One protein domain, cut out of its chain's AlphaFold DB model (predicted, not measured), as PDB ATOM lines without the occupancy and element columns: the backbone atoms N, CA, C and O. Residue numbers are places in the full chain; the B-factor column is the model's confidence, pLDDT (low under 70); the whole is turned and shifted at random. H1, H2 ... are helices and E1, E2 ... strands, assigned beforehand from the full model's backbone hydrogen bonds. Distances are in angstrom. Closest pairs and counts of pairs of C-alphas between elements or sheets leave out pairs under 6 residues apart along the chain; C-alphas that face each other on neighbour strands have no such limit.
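Overview. This is residues 4 to 79 of the 84 residues of an uncharacterized protein of Candidatus Atelocyanobacterium thalassa isolate SIO64986 (UniProt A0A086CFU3). Strands E1 and E2, side by side, form one end with H1; H2 lies in the middle, and H3 folds back at the far end, where residues 73 to 79 stick out. The printed part has 76 residues, with named elements in the order E1, H1, E2, H2, H3, the strands parallel; the class is mostly helix, helices holding 37 of the 46 residues in named elements. The whole is loose, with radius of gyration of the C-alphas 15.9 A and spans 47 by 33 by 22 A.

Along the chain. Find C-alpha 4 at (2.520, -10.693, 42.982), where E1, residues 4 to 7, begins. Next come H1, residues 25 to 39, 21.2 A long, E2, 45 to 49, and H2, 52 to 63, 16.4 A. H3, 68 to 77, ends at C-alpha 77 (40.115, -17.177, 48.680).

Arrangement. See N 5 and O 46 of E1 and E2, 2.9 A apart; with H1 between these parallel neighbours, they make a strand-helix-strand unit, its crossover right-handed. H1 and H2 are close but not clearly touching, closest C-alphas Phe 28 and Leu 52, 7.5 A. Every helix O i to N i+4 pair is within hydrogen-bond range.

Size, cuts and confidence. The printed part has no cut; the E1 to H1 link is long, 17 residues. No printed residue is under 70 in pLDDT.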
ATOM      1  N   THR A   4       1.107 -10.459  43.294       94.88
ATOM      2  CA  THR A   4       2.520 -10.693  42.982       94.88
ATOM      3  C   THR A   4       2.713 -12.144  42.573       94.88
ATOM      4  O   THR A   4       2.309 -13.045  43.301       94.88
ATOM      5  N   ILE A   5       3.340 -12.360  41.419       94.50
ATOM      6  CA  ILE A   5       3.693 -13.682  40.903       94.50
ATOM      7  C   ILE A   5       5.212 -13.765  40.826       94.50
ATOM      8  O   ILE A   5       5.862 -12.860  40.300       94.50
ATOM      9  N   THR A   6       5.780 -14.860  41.320       93.75
ATOM     10  CA  THR A   6       7.202 -15.167  41.156       93.75
ATOM     11  C   THR A   6       7.345 -16.336  40.197       93.75
ATOM     12  O   THR A   6       6.774 -17.399  40.424       93.75
ATOM     13  N   ILE A   7       8.105 -16.131  39.124       92.75
ATOM     14  CA  ILE A   7       8.409 -17.149  38.123       92.75
ATOM     15  C   ILE A   7       9.874 -17.542  38.276       92.75
ATOM     16  O   ILE A   7      10.783 -16.762  37.972       92.75
ATOM     17  N   SER A   8      10.080 -18.768  38.743       89.12
ATOM     18  CA  SER A   8      11.402 -19.352  38.937       89.12
ATOM     19  C   SER A   8      11.812 -20.198  37.741       89.12
ATOM     20  O   SER A   8      10.986 -20.855  37.108       89.12
ATOM     21  N   ASN A   9      13.109 -20.195  37.441       87.62
ATOM     22  CA  ASN A   9      13.664 -21.078  36.424       87.62
ATOM     23  C   ASN A   9      13.686 -22.519  36.945       87.62
ATOM     24  O   ASN A   9      13.767 -22.765  38.150       87.62
ATOM     25  N   PHE A  10      13.640 -23.474  36.022       84.94
ATOM     26  CA  PHE A  10      13.839 -24.869  36.365       84.94
ATOM     27  C   PHE A  10      15.318 -25.117  36.683       84.94
ATOM     28  O   PHE A  10      16.158 -25.038  35.789       84.94
ATOM     29  N   THR A  11      15.616 -25.432  37.945       82.25
ATOM     30  CA  THR A  11      16.948 -25.849  38.397       82.25
ATOM     31  C   THR A  11      16.911 -27.350  38.730       82.25
ATOM     32  O   THR A  11      16.305 -27.727  39.741       82.25
ATOM     33  N   PRO A  12      17.542 -28.213  37.916       80.31
ATOM     34  CA  PRO A  12      17.719 -29.635  38.193       80.31
ATOM     35  C   PRO A  12      18.283 -29.888  39.583       80.31
ATOM     36  O   PRO A  12      19.269 -29.280  39.996       80.31
ATOM     37  N   LYS A  13      17.657 -30.806  40.317       83.50
ATOM     38  CA  LYS A  13      18.139 -31.207  41.638       83.50
ATOM     39  C   LYS A  13      18.884 -32.541  41.552       83.50
ATOM     40  O   LYS A  13      18.469 -33.402  40.765       83.50
ATOM     41  N   PRO A  14      19.952 -32.728  42.350       81.75
ATOM     42  CA  PRO A  14      20.636 -34.012  42.454       81.75
ATOM     43  C   PRO A  14      19.646 -35.133  42.773       81.75
ATOM     44  O   PRO A  14      18.681 -34.910  43.505       81.75
ATOM     45  N   HIS A  15      19.888 -36.334  42.244       83.62
ATOM     46  CA  HIS A  15      19.062 -37.522  42.509       83.62
ATOM     47  C   HIS A  15      17.602 -37.418  42.027       83.62
ATOM     48  O   HIS A  15      16.731 -38.138  42.510       83.62
ATOM     49  N   THR A  16      17.326 -36.557  41.042       87.56
ATOM     50  CA  THR A  16      16.031 -36.504  40.342       87.56
ATOM     51  C   THR A  16      16.167 -37.014  38.904       87.56
ATOM     52  O   THR A  16      17.254 -36.915  38.330       87.56
ATOM     53  N   PRO A  17      15.091 -37.509  38.258       89.62
ATOM     54  CA  PRO A  17      15.146 -37.922  36.849       89.62
ATOM     55  C   PRO A  17      15.645 -36.821  35.903       89.62
ATOM     56  O   PRO A  17      16.255 -37.095  34.874       89.62
ATOM     57  N   PHE A  18      15.432 -35.560  36.278       85.19
ATOM     58  CA  PHE A  18      15.834 -34.398  35.496       85.19
ATOM     59  C   PHE A  18      17.232 -33.876  35.834       85.19
ATOM     60  O   PHE A  18      17.623 -32.844  35.295       85.19
ATOM     61  N   GLN A  19      18.007 -34.560  36.684       84.88
ATOM     62  CA  GLN A  19      19.325 -34.088  37.133       84.88
ATOM     63  C   GLN A  19      20.307 -33.786  35.988       84.88
ATOM     64  O   GLN A  19      21.231 -33.002  36.175       84.88
ATOM     65  N   TRP A  20      20.105 -34.375  34.803       82.25
ATOM     66  CA  TRP A  20      20.924 -34.168  33.597       82.25
ATOM     67  C   TRP A  20      20.260 -33.275  32.546       82.25
ATOM     68  O   TRP A  20      20.852 -32.988  31.509       82.25
ATOM     69  N   HIS A  21      19.034 -32.817  32.795       83.75
ATOM     70  CA  HIS A  21      18.324 -31.945  31.873       83.75
ATOM     71  C   HIS A  21      18.938 -30.549  31.912       83.75
ATOM     72  O   HIS A  21      18.972 -29.933  32.975       83.75
ATOM     73  N   SER A  22      19.430 -30.052  30.781       74.38
ATOM     74  CA  SER A  22      19.969 -28.699  30.656       74.38
ATOM     75  C   SER A  22      19.109 -27.895  29.695       74.38
ATOM     76  O   SER A  22      18.673 -28.404  28.665       74.38
ATOM     77  N   VAL A  23      18.872 -26.638  30.051       76.75
ATOM     78  CA  VAL A  23      18.170 -25.663  29.219       76.75
ATOM     79  C   VAL A  23      19.178 -24.581  28.867       76.75
ATOM     80  O   VAL A  23      19.910 -24.091  29.731       76.75
ATOM     81  N   SER A  24      19.244 -24.220  27.588       81.00
ATOM     82  CA  SER A  24      20.215 -23.232  27.121       81.00
ATOM     83  C   SER A  24      19.899 -21.823  27.640       81.00
ATOM     84  O   SER A  24      18.750 -21.458  27.900       81.00
ATOM     85  N   ASN A  25      20.932 -20.980  27.741       78.94
ATOM     86  CA  ASN A  25      20.768 -19.584  28.165       78.94
ATOM     87  C   ASN A  25      19.891 -18.775  27.205       78.94
ATOM     88  O   ASN A  25      19.145 -17.902  27.650       78.94
ATOM     89  N   SER A  26      19.994 -19.051  25.904       86.06
ATOM     90  CA  SER A  26      19.148 -18.445  24.876       86.06
ATOM     91  C   SER A  26      17.689 -18.807  25.109       86.06
ATOM     92  O   SER A  26      16.856 -17.917  25.224       86.06
ATOM     93  N   GLU A  27      17.397 -20.088  25.323       87.75
ATOM     94  CA  GLU A  27      16.031 -20.559  25.537       87.75
ATOM     95  C   GLU A  27      15.399 -19.963  26.802       87.75
ATOM     96  O   GLU A  27      14.245 -19.536  26.782       87.75
ATOM     97  N   PHE A  28      16.152 -19.857  27.899       87.06
ATOM     98  CA  PHE A  28      15.665 -19.175  29.098       87.06
ATOM     99  C   PHE A  28      15.368 -17.691  28.858       87.06
ATOM    100  O   PHE A  28      14.355 -17.173  29.334       87.06
ATOM    101  N   LYS A  29      16.244 -16.999  28.124       88.50
ATOM    102  CA  LYS A  29      16.065 -15.583  27.791       88.50
ATOM    103  C   LYS A  29      14.828 -15.377  26.916       88.50
ATOM    104  O   LYS A  29      14.054 -14.456  27.178       88.50
ATOM    105  N   ASP A  30      14.614 -16.258  25.946       92.19
ATOM    106  CA  ASP A  30      13.469 -16.217  25.040       92.19
ATOM    107  C   ASP A  30      12.159 -16.505  25.785       92.19
ATOM    108  O   ASP A  30      11.196 -15.748  25.653       92.19
ATOM    109  N   LYS A  31      12.140 -17.510  26.673       91.75
ATOM    110  CA  LYS A  31      10.989 -17.797  27.552       91.75
ATOM    111  C   LYS A  31      10.664 -16.624  28.478       91.75
ATOM    112  O   LYS A  31       9.500 -16.258  28.620       91.75
ATOM    113  N   GLN A  32      11.670 -15.987  29.085       91.50
ATOM    114  CA  GLN A  32      11.438 -14.794  29.908       91.50
ATOM    115  C   GLN A  32      10.911 -13.615  29.086       91.50
ATOM    116  O   GLN A  32      10.061 -12.873  29.576       91.50
ATOM    117  N   LYS A  33      11.397 -13.423  27.854       93.44
ATOM    118  CA  LYS A  33      10.889 -12.383  26.952       93.44
ATOM    119  C   LYS A  33       9.410 -12.613  26.640       93.44
ATOM    120  O   LYS A  33       8.617 -11.696  26.828       93.44
ATOM    121  N   LEU A  34       9.047 -13.840  26.270       95.44
ATOM    122  CA  LEU A  34       7.666 -14.238  25.997       95.44
ATOM    123  C   LEU A  34       6.745 -13.952  27.196       95.44
ATOM    124  O   LEU A  34       5.692 -13.340  27.043       95.44
ATOM    125  N   LEU A  35       7.160 -14.334  28.406       94.00
ATOM    126  CA  LEU A  35       6.378 -14.082  29.620       94.00
ATOM    127  C   LEU A  35       6.240 -12.582  29.913       94.00
ATOM    128  O   LEU A  35       5.147 -12.108  30.220       94.00
ATOM    129  N   LYS A  36       7.320 -11.806  29.769       92.44
ATOM    130  CA  LYS A  36       7.275 -10.345  29.947       92.44
ATOM    131  C   LYS A  36       6.309  -9.683  28.969       92.44
ATOM    132  O   LYS A  36       5.591  -8.770  29.365       92.44
ATOM    133  N   GLU A  37       6.283 -10.138  27.720       94.81
ATOM    134  CA  GLU A  37       5.343  -9.655  26.708       94.81
ATOM    135  C   GLU A  37       3.897 -10.027  27.060       94.81
ATOM    136  O   GLU A  37       3.031  -9.153  27.032       94.81
ATOM    137  N   ALA A  38       3.649 -11.266  27.494       94.25
ATOM    138  CA  ALA A  38       2.322 -11.731  27.904       94.25
ATOM    139  C   ALA A  38       1.747 -10.940  29.095       94.25
ATOM    140  O   ALA A  38       0.557 -10.625  29.121       94.25
ATOM    141  N   PHE A  39       2.587 -10.567  30.064       93.75
ATOM    142  CA  PHE A  39       2.166  -9.791  31.236       93.75
ATOM    143  C   PHE A  39       2.210  -8.269  31.034       93.75
ATOM    144  O   PHE A  39       1.773  -7.527  31.914       93.75
ATOM    145  N   LYS A  40       2.682  -7.769  29.884       90.94
ATOM    146  CA  LYS A  40       2.909  -6.331  29.649       90.94
ATOM    147  C   LYS A  40       1.651  -5.468  29.820       90.94
ATOM    148  O   LYS A  40       1.751  -4.325  30.262       90.94
ATOM    149  N   SER A  41       0.476  -5.990  29.466       92.44
ATOM    150  CA  SER A  41      -0.808  -5.280  29.584       92.44
ATOM    151  C   SER A  41      -1.463  -5.411  30.967       92.44
ATOM    152  O   SER A  41      -2.397  -4.670  31.277       92.44
ATOM    153  N   GLN A  42      -0.966  -6.307  31.826       91.06
ATOM    154  CA  GLN A  42      -1.571  -6.649  33.114       91.06
ATOM    155  C   GLN A  42      -1.041  -5.753  34.242       91.06
ATOM    156  O   GLN A  42      -0.244  -6.169  35.078       91.06
ATOM    157  N   LYS A  43      -1.510  -4.500  34.294       86.69
ATOM    158  CA  LYS A  43      -1.009  -3.469  35.231       86.69
ATOM    159  C   LYS A  43      -1.210  -3.776  36.724       86.69
ATOM    160  O   LYS A  43      -0.557  -3.160  37.559       86.69
ATOM    161  N   VAL A  44      -2.114  -4.693  37.069       93.38
ATOM    162  CA  VAL A  44      -2.405  -5.081  38.464       93.38
ATOM    163  C   VAL A  44      -1.537  -6.241  38.968       93.38
ATOM    164  O   VAL A  44      -1.606  -6.586  40.150       93.38
ATOM    165  N   ILE A  45      -0.721  -6.837  38.091       93.38
ATOM    166  CA  ILE A  45       0.132  -7.986  38.398       93.38
ATOM    167  C   ILE A  45       1.593  -7.536  38.422       93.38
ATOM    168  O   ILE A  45       2.139  -7.084  37.417       93.38
ATOM    169  N   LYS A  46       2.258  -7.708  39.565       92.56
ATOM    170  CA  LYS A  46       3.713  -7.573  39.670       92.56
ATOM    171  C   LYS A  46       4.345  -8.939  39.422       92.56
ATOM    172  O   LYS A  46       4.119  -9.862  40.199       92.56
ATOM    173  N   VAL A  47       5.150  -9.069  38.369       94.12
ATOM    174  CA  VAL A  47       5.843 -10.328  38.055       94.12
ATOM    175  C   VAL A  47       7.326 -10.208  38.376       94.12
ATOM    176  O   VAL A  47       8.024  -9.367  37.810       94.12
ATOM    177  N   ASN A  48       7.807 -11.069  39.266       93.06
ATOM    178  CA  ASN A  48       9.221 -11.225  39.571       93.06
ATOM    179  C   ASN A  48       9.760 -12.438  38.812       93.06
ATOM    180  O   ASN A  48       9.153 -13.507  38.834       93.06
ATOM    181  N   TYR A  49      10.917 -12.285  38.176       92.12
ATOM    182  CA  TYR A  49      11.606 -13.368  37.479       92.12
ATOM    183  C   TYR A  49      12.908 -13.670  38.206       92.12
ATOM    184  O   TYR A  49      13.669 -12.747  38.503       92.12
ATOM    185  N   THR A  50      13.190 -14.945  38.462       89.31
ATOM    186  CA  THR A  50      14.494 -15.343  39.000       89.31
ATOM    187  C   THR A  50      15.601 -15.026  37.997       89.31
ATOM    188  O   THR A  50      15.502 -15.343  36.804       89.31
ATOM    189  N   ASP A  51      16.681 -14.420  38.489       87.12
ATOM    190  CA  ASP A  51      17.855 -14.111  37.680       87.12
ATOM    191  C   ASP A  51      18.467 -15.399  37.102       87.12
ATOM    192  O   ASP A  51      18.778 -16.356  37.819       87.12
ATOM    193  N   LEU A  52      18.669 -15.407  35.784       84.88
ATOM    194  CA  LEU A  52      19.303 -16.508  35.059       84.88
ATOM    195  C   LEU A  52      20.732 -16.772  35.539       84.88
ATOM    196  O   LEU A  52      21.215 -17.895  35.457       84.88
ATOM    197  N   ARG A  53      21.445 -15.755  36.031       84.50
ATOM    198  CA  ARG A  53      22.783 -15.913  36.621       84.50
ATOM    199  C   ARG A  53      22.748 -16.805  37.857       84.50
ATOM    200  O   ARG A  53      23.602 -17.675  37.978       84.50
ATOM    201  N   ILE A  54      21.752 -16.616  38.719       83.81
ATOM    202  CA  ILE A  54      21.613 -17.378  39.964       83.81
ATOM    203  C   ILE A  54      21.270 -18.831  39.640       83.81
ATOM    204  O   ILE A  54      21.992 -19.728  40.056       83.81
ATOM    205  N   SER A  55      20.245 -19.063  38.816       82.56
ATOM    206  CA  SER A  55      19.832 -20.426  38.448       82.56
ATOM    207  C   SER A  55      20.949 -21.207  37.742       82.56
ATOM    208  O   SER A  55      21.146 -22.383  38.026       82.56
ATOM    209  N   ARG A  56      21.764 -20.546  36.906       83.06
ATOM    210  CA  ARG A  56      22.969 -21.159  36.324       83.06
ATOM    211  C   ARG A  56      23.989 -21.588  37.368       83.06
ATOM    212  O   ARG A  56      24.593 -22.645  37.225       83.06
ATOM    213  N   MET A  57      24.222 -20.749  38.372       85.69
ATOM    214  CA  MET A  57      25.172 -21.062  39.432       85.69
ATOM    215  C   MET A  57      24.677 -22.250  40.260       85.69
ATOM    216  O   MET A  57      25.442 -23.176  40.513       85.69
ATOM    217  N   GLU A  58      23.390 -22.268  40.612       84.31
ATOM    218  CA  GLU A  58      22.773 -23.402  41.307       84.31
ATOM    219  C   GLU A  58      22.866 -24.693  40.495       84.31
ATOM    220  O   GLU A  58      23.163 -25.743  41.054       84.31
ATOM    221  N   ASP A  59      22.627 -24.617  39.187       84.31
ATOM    222  CA  ASP A  59      22.694 -25.764  38.291       84.31
ATOM    223  C   ASP A  59      24.123 -26.311  38.167       84.31
ATOM    224  O   ASP A  59      24.359 -27.511  38.314       84.31
ATOM    225  N   PHE A  60      25.100 -25.424  37.969       85.31
ATOM    226  CA  PHE A  60      26.513 -25.789  37.904       85.31
ATOM    227  C   PHE A  60      26.999 -26.431  39.209       85.31
ATOM    228  O   PHE A  60      27.669 -27.463  39.179       85.31
ATOM    229  N   ILE A  61      26.631 -25.848  40.355       86.81
ATOM    230  CA  ILE A  61      26.986 -26.389  41.669       86.81
ATOM    231  C   ILE A  61      26.256 -27.710  41.930       86.81
ATOM    232  O   ILE A  61      26.875 -28.665  42.390       86.81
ATOM    233  N   GLY A  62      24.965 -27.790  41.600       82.31
ATOM    234  CA  GLY A  62      24.121 -28.964  41.823       82.31
ATOM    235  C   GLY A  62      24.528 -30.186  40.999       82.31
ATOM    236  O   GLY A  62      24.352 -31.310  41.458       82.31
ATOM    237  N   ARG A  63      25.107 -29.991  39.810       82.50
ATOM    238  CA  ARG A  63      25.673 -31.081  38.993       82.50
ATOM    239  C   ARG A  63      27.146 -31.367  39.281       82.50
ATOM    240  O   ARG A  63      27.697 -32.326  38.745       82.50
ATOM    241  N   GLY A  64      27.797 -30.514  40.067       83.38
ATOM    242  CA  GLY A  64      29.198 -30.668  40.425       83.38
ATOM    243  C   GLY A  64      29.434 -31.887  41.314       83.38
ATOM    244  O   GLY A  64      28.568 -32.323  42.065       83.38
ATOM    245  N   ASP A  65      30.647 -32.426  41.251       89.69
ATOM    246  CA  ASP A  65      31.114 -33.469  42.158       89.69
ATOM    247  C   ASP A  65      32.134 -32.899  43.163       89.69
ATOM    248  O   ASP A  65      32.373 -31.689  43.255       89.69
ATOM    249  N   ARG A  66      32.806 -33.784  43.907       92.06
ATOM    250  CA  ARG A  66      33.849 -33.403  44.871       92.06
ATOM    251  C   ARG A  66      34.965 -32.538  44.263       92.06
ATOM    252  O   ARG A  66      35.620 -31.807  45.005       92.06
ATOM    253  N   ARG A  67      35.213 -32.576  42.951       93.00
ATOM    254  CA  ARG A  67      36.239 -31.751  42.286       93.00
ATOM    255  C   ARG A  67      35.885 -30.265  42.331       93.00
ATOM    256  O   ARG A  67      36.795 -29.439  42.386       93.00
ATOM    257  N   LEU A  68      34.593 -29.929  42.401       93.62
ATOM    258  CA  LEU A  68      34.120 -28.550  42.506       93.62
ATOM    259  C   LEU A  68      34.561 -27.869  43.814       93.62
ATOM    260  O   LEU A  68      34.720 -26.651  43.847       93.62
ATOM    261  N   SER A  69      34.863 -28.642  44.865       94.00
ATOM    262  CA  SER A  69      35.389 -28.118  46.138       94.00
ATOM    263  C   SER A  69      36.599 -27.197  45.960       94.00
ATOM    264  O   SER A  69      36.684 -26.162  46.617       94.00
ATOM    265  N   LYS A  70      37.510 -27.525  45.033       96.12
ATOM    266  CA  LYS A  70      38.701 -26.709  44.756       96.12
ATOM    267  C   LYS A  70      38.332 -25.360  44.142       96.12
ATOM    268  O   LYS A  70      38.944 -24.354  44.481       96.12
ATOM    269  N   VAL A  71      37.328 -25.343  43.265       94.56
ATOM    270  CA  VAL A  71      36.828 -24.124  42.614       94.56
ATOM    271  C   VAL A  71      36.135 -23.230  43.636       94.56
ATOM    272  O   VAL A  71      36.447 -22.047  43.707       94.56
ATOM    273  N   ILE A  72      35.259 -23.800  44.470       93.56
ATOM    274  CA  ILE A  72      34.553 -23.068  45.532       93.56
ATOM    275  C   ILE A  72      35.554 -22.472  46.526       93.56
ATOM    276  O   ILE A  72      35.499 -21.277  46.809       93.56
ATOM    277  N   LYS A  73      36.520 -23.276  46.994       95.31
ATOM    278  CA  LYS A  73      37.593 -22.808  47.881       95.31
ATOM    279  C   LYS A  73      38.372 -21.658  47.249       95.31
ATOM    280  O   LYS A  73      38.589 -20.645  47.902       95.31
ATOM    281  N   ARG A  74      38.752 -21.789  45.974       96.38
ATOM    282  CA  ARG A  74      39.503 -20.745  45.273       96.38
ATOM    283  C   ARG A  74      38.690 -19.466  45.086       96.38
ATOM    284  O   ARG A  74      39.247 -18.386  45.229       96.38
ATOM    285  N   ALA A  75      37.400 -19.570  44.776       94.31
ATOM    286  CA  ALA A  75      36.521 -18.410  44.660       94.31
ATOM    287  C   ALA A  75      36.443 -17.645  45.989       94.31
ATOM    288  O   ALA A  75      36.595 -16.427  46.000       94.31
ATOM    289  N   TRP A  76      36.292 -18.363  47.106       94.56
ATOM    290  CA  TRP A  76      36.299 -17.769  48.443       94.56
ATOM    291  C   TRP A  76      37.641 -17.107  48.792       94.56
ATOM    292  O   TRP A  76      37.660 -15.968  49.246       94.56
ATOM    293  N   GLU A  77      38.771 -17.764  48.505       95.88
ATOM    294  CA  GLU A  77      40.115 -17.177  48.680       95.88
ATOM    295  C   GLU A  77      40.325 -15.894  47.860       95.88
ATOM    296  O   GLU A  77      41.162 -15.068  48.212       95.88
ATOM    297  N   LEU A  78      39.590 -15.737  46.756       95.88
ATOM    298  CA  LEU A  78      39.595 -14.544  45.907       95.88
ATOM    299  C   LEU A  78      38.573 -13.481  46.347       95.88
ATOM    300  O   LEU A  78      38.422 -12.476  45.659       95.88
ATOM    301  N   GLY A  79      37.879 -13.689  47.468       93.62
ATOM    302  CA  GLY A  79      36.931 -12.729  48.034       93.62
ATOM    303  C   GLY A  79      35.467 -12.954  47.651       93.62
ATOM    304  O   GLY A  79      34.620 -12.143  48.020       93.62
TER     305      GLY A  79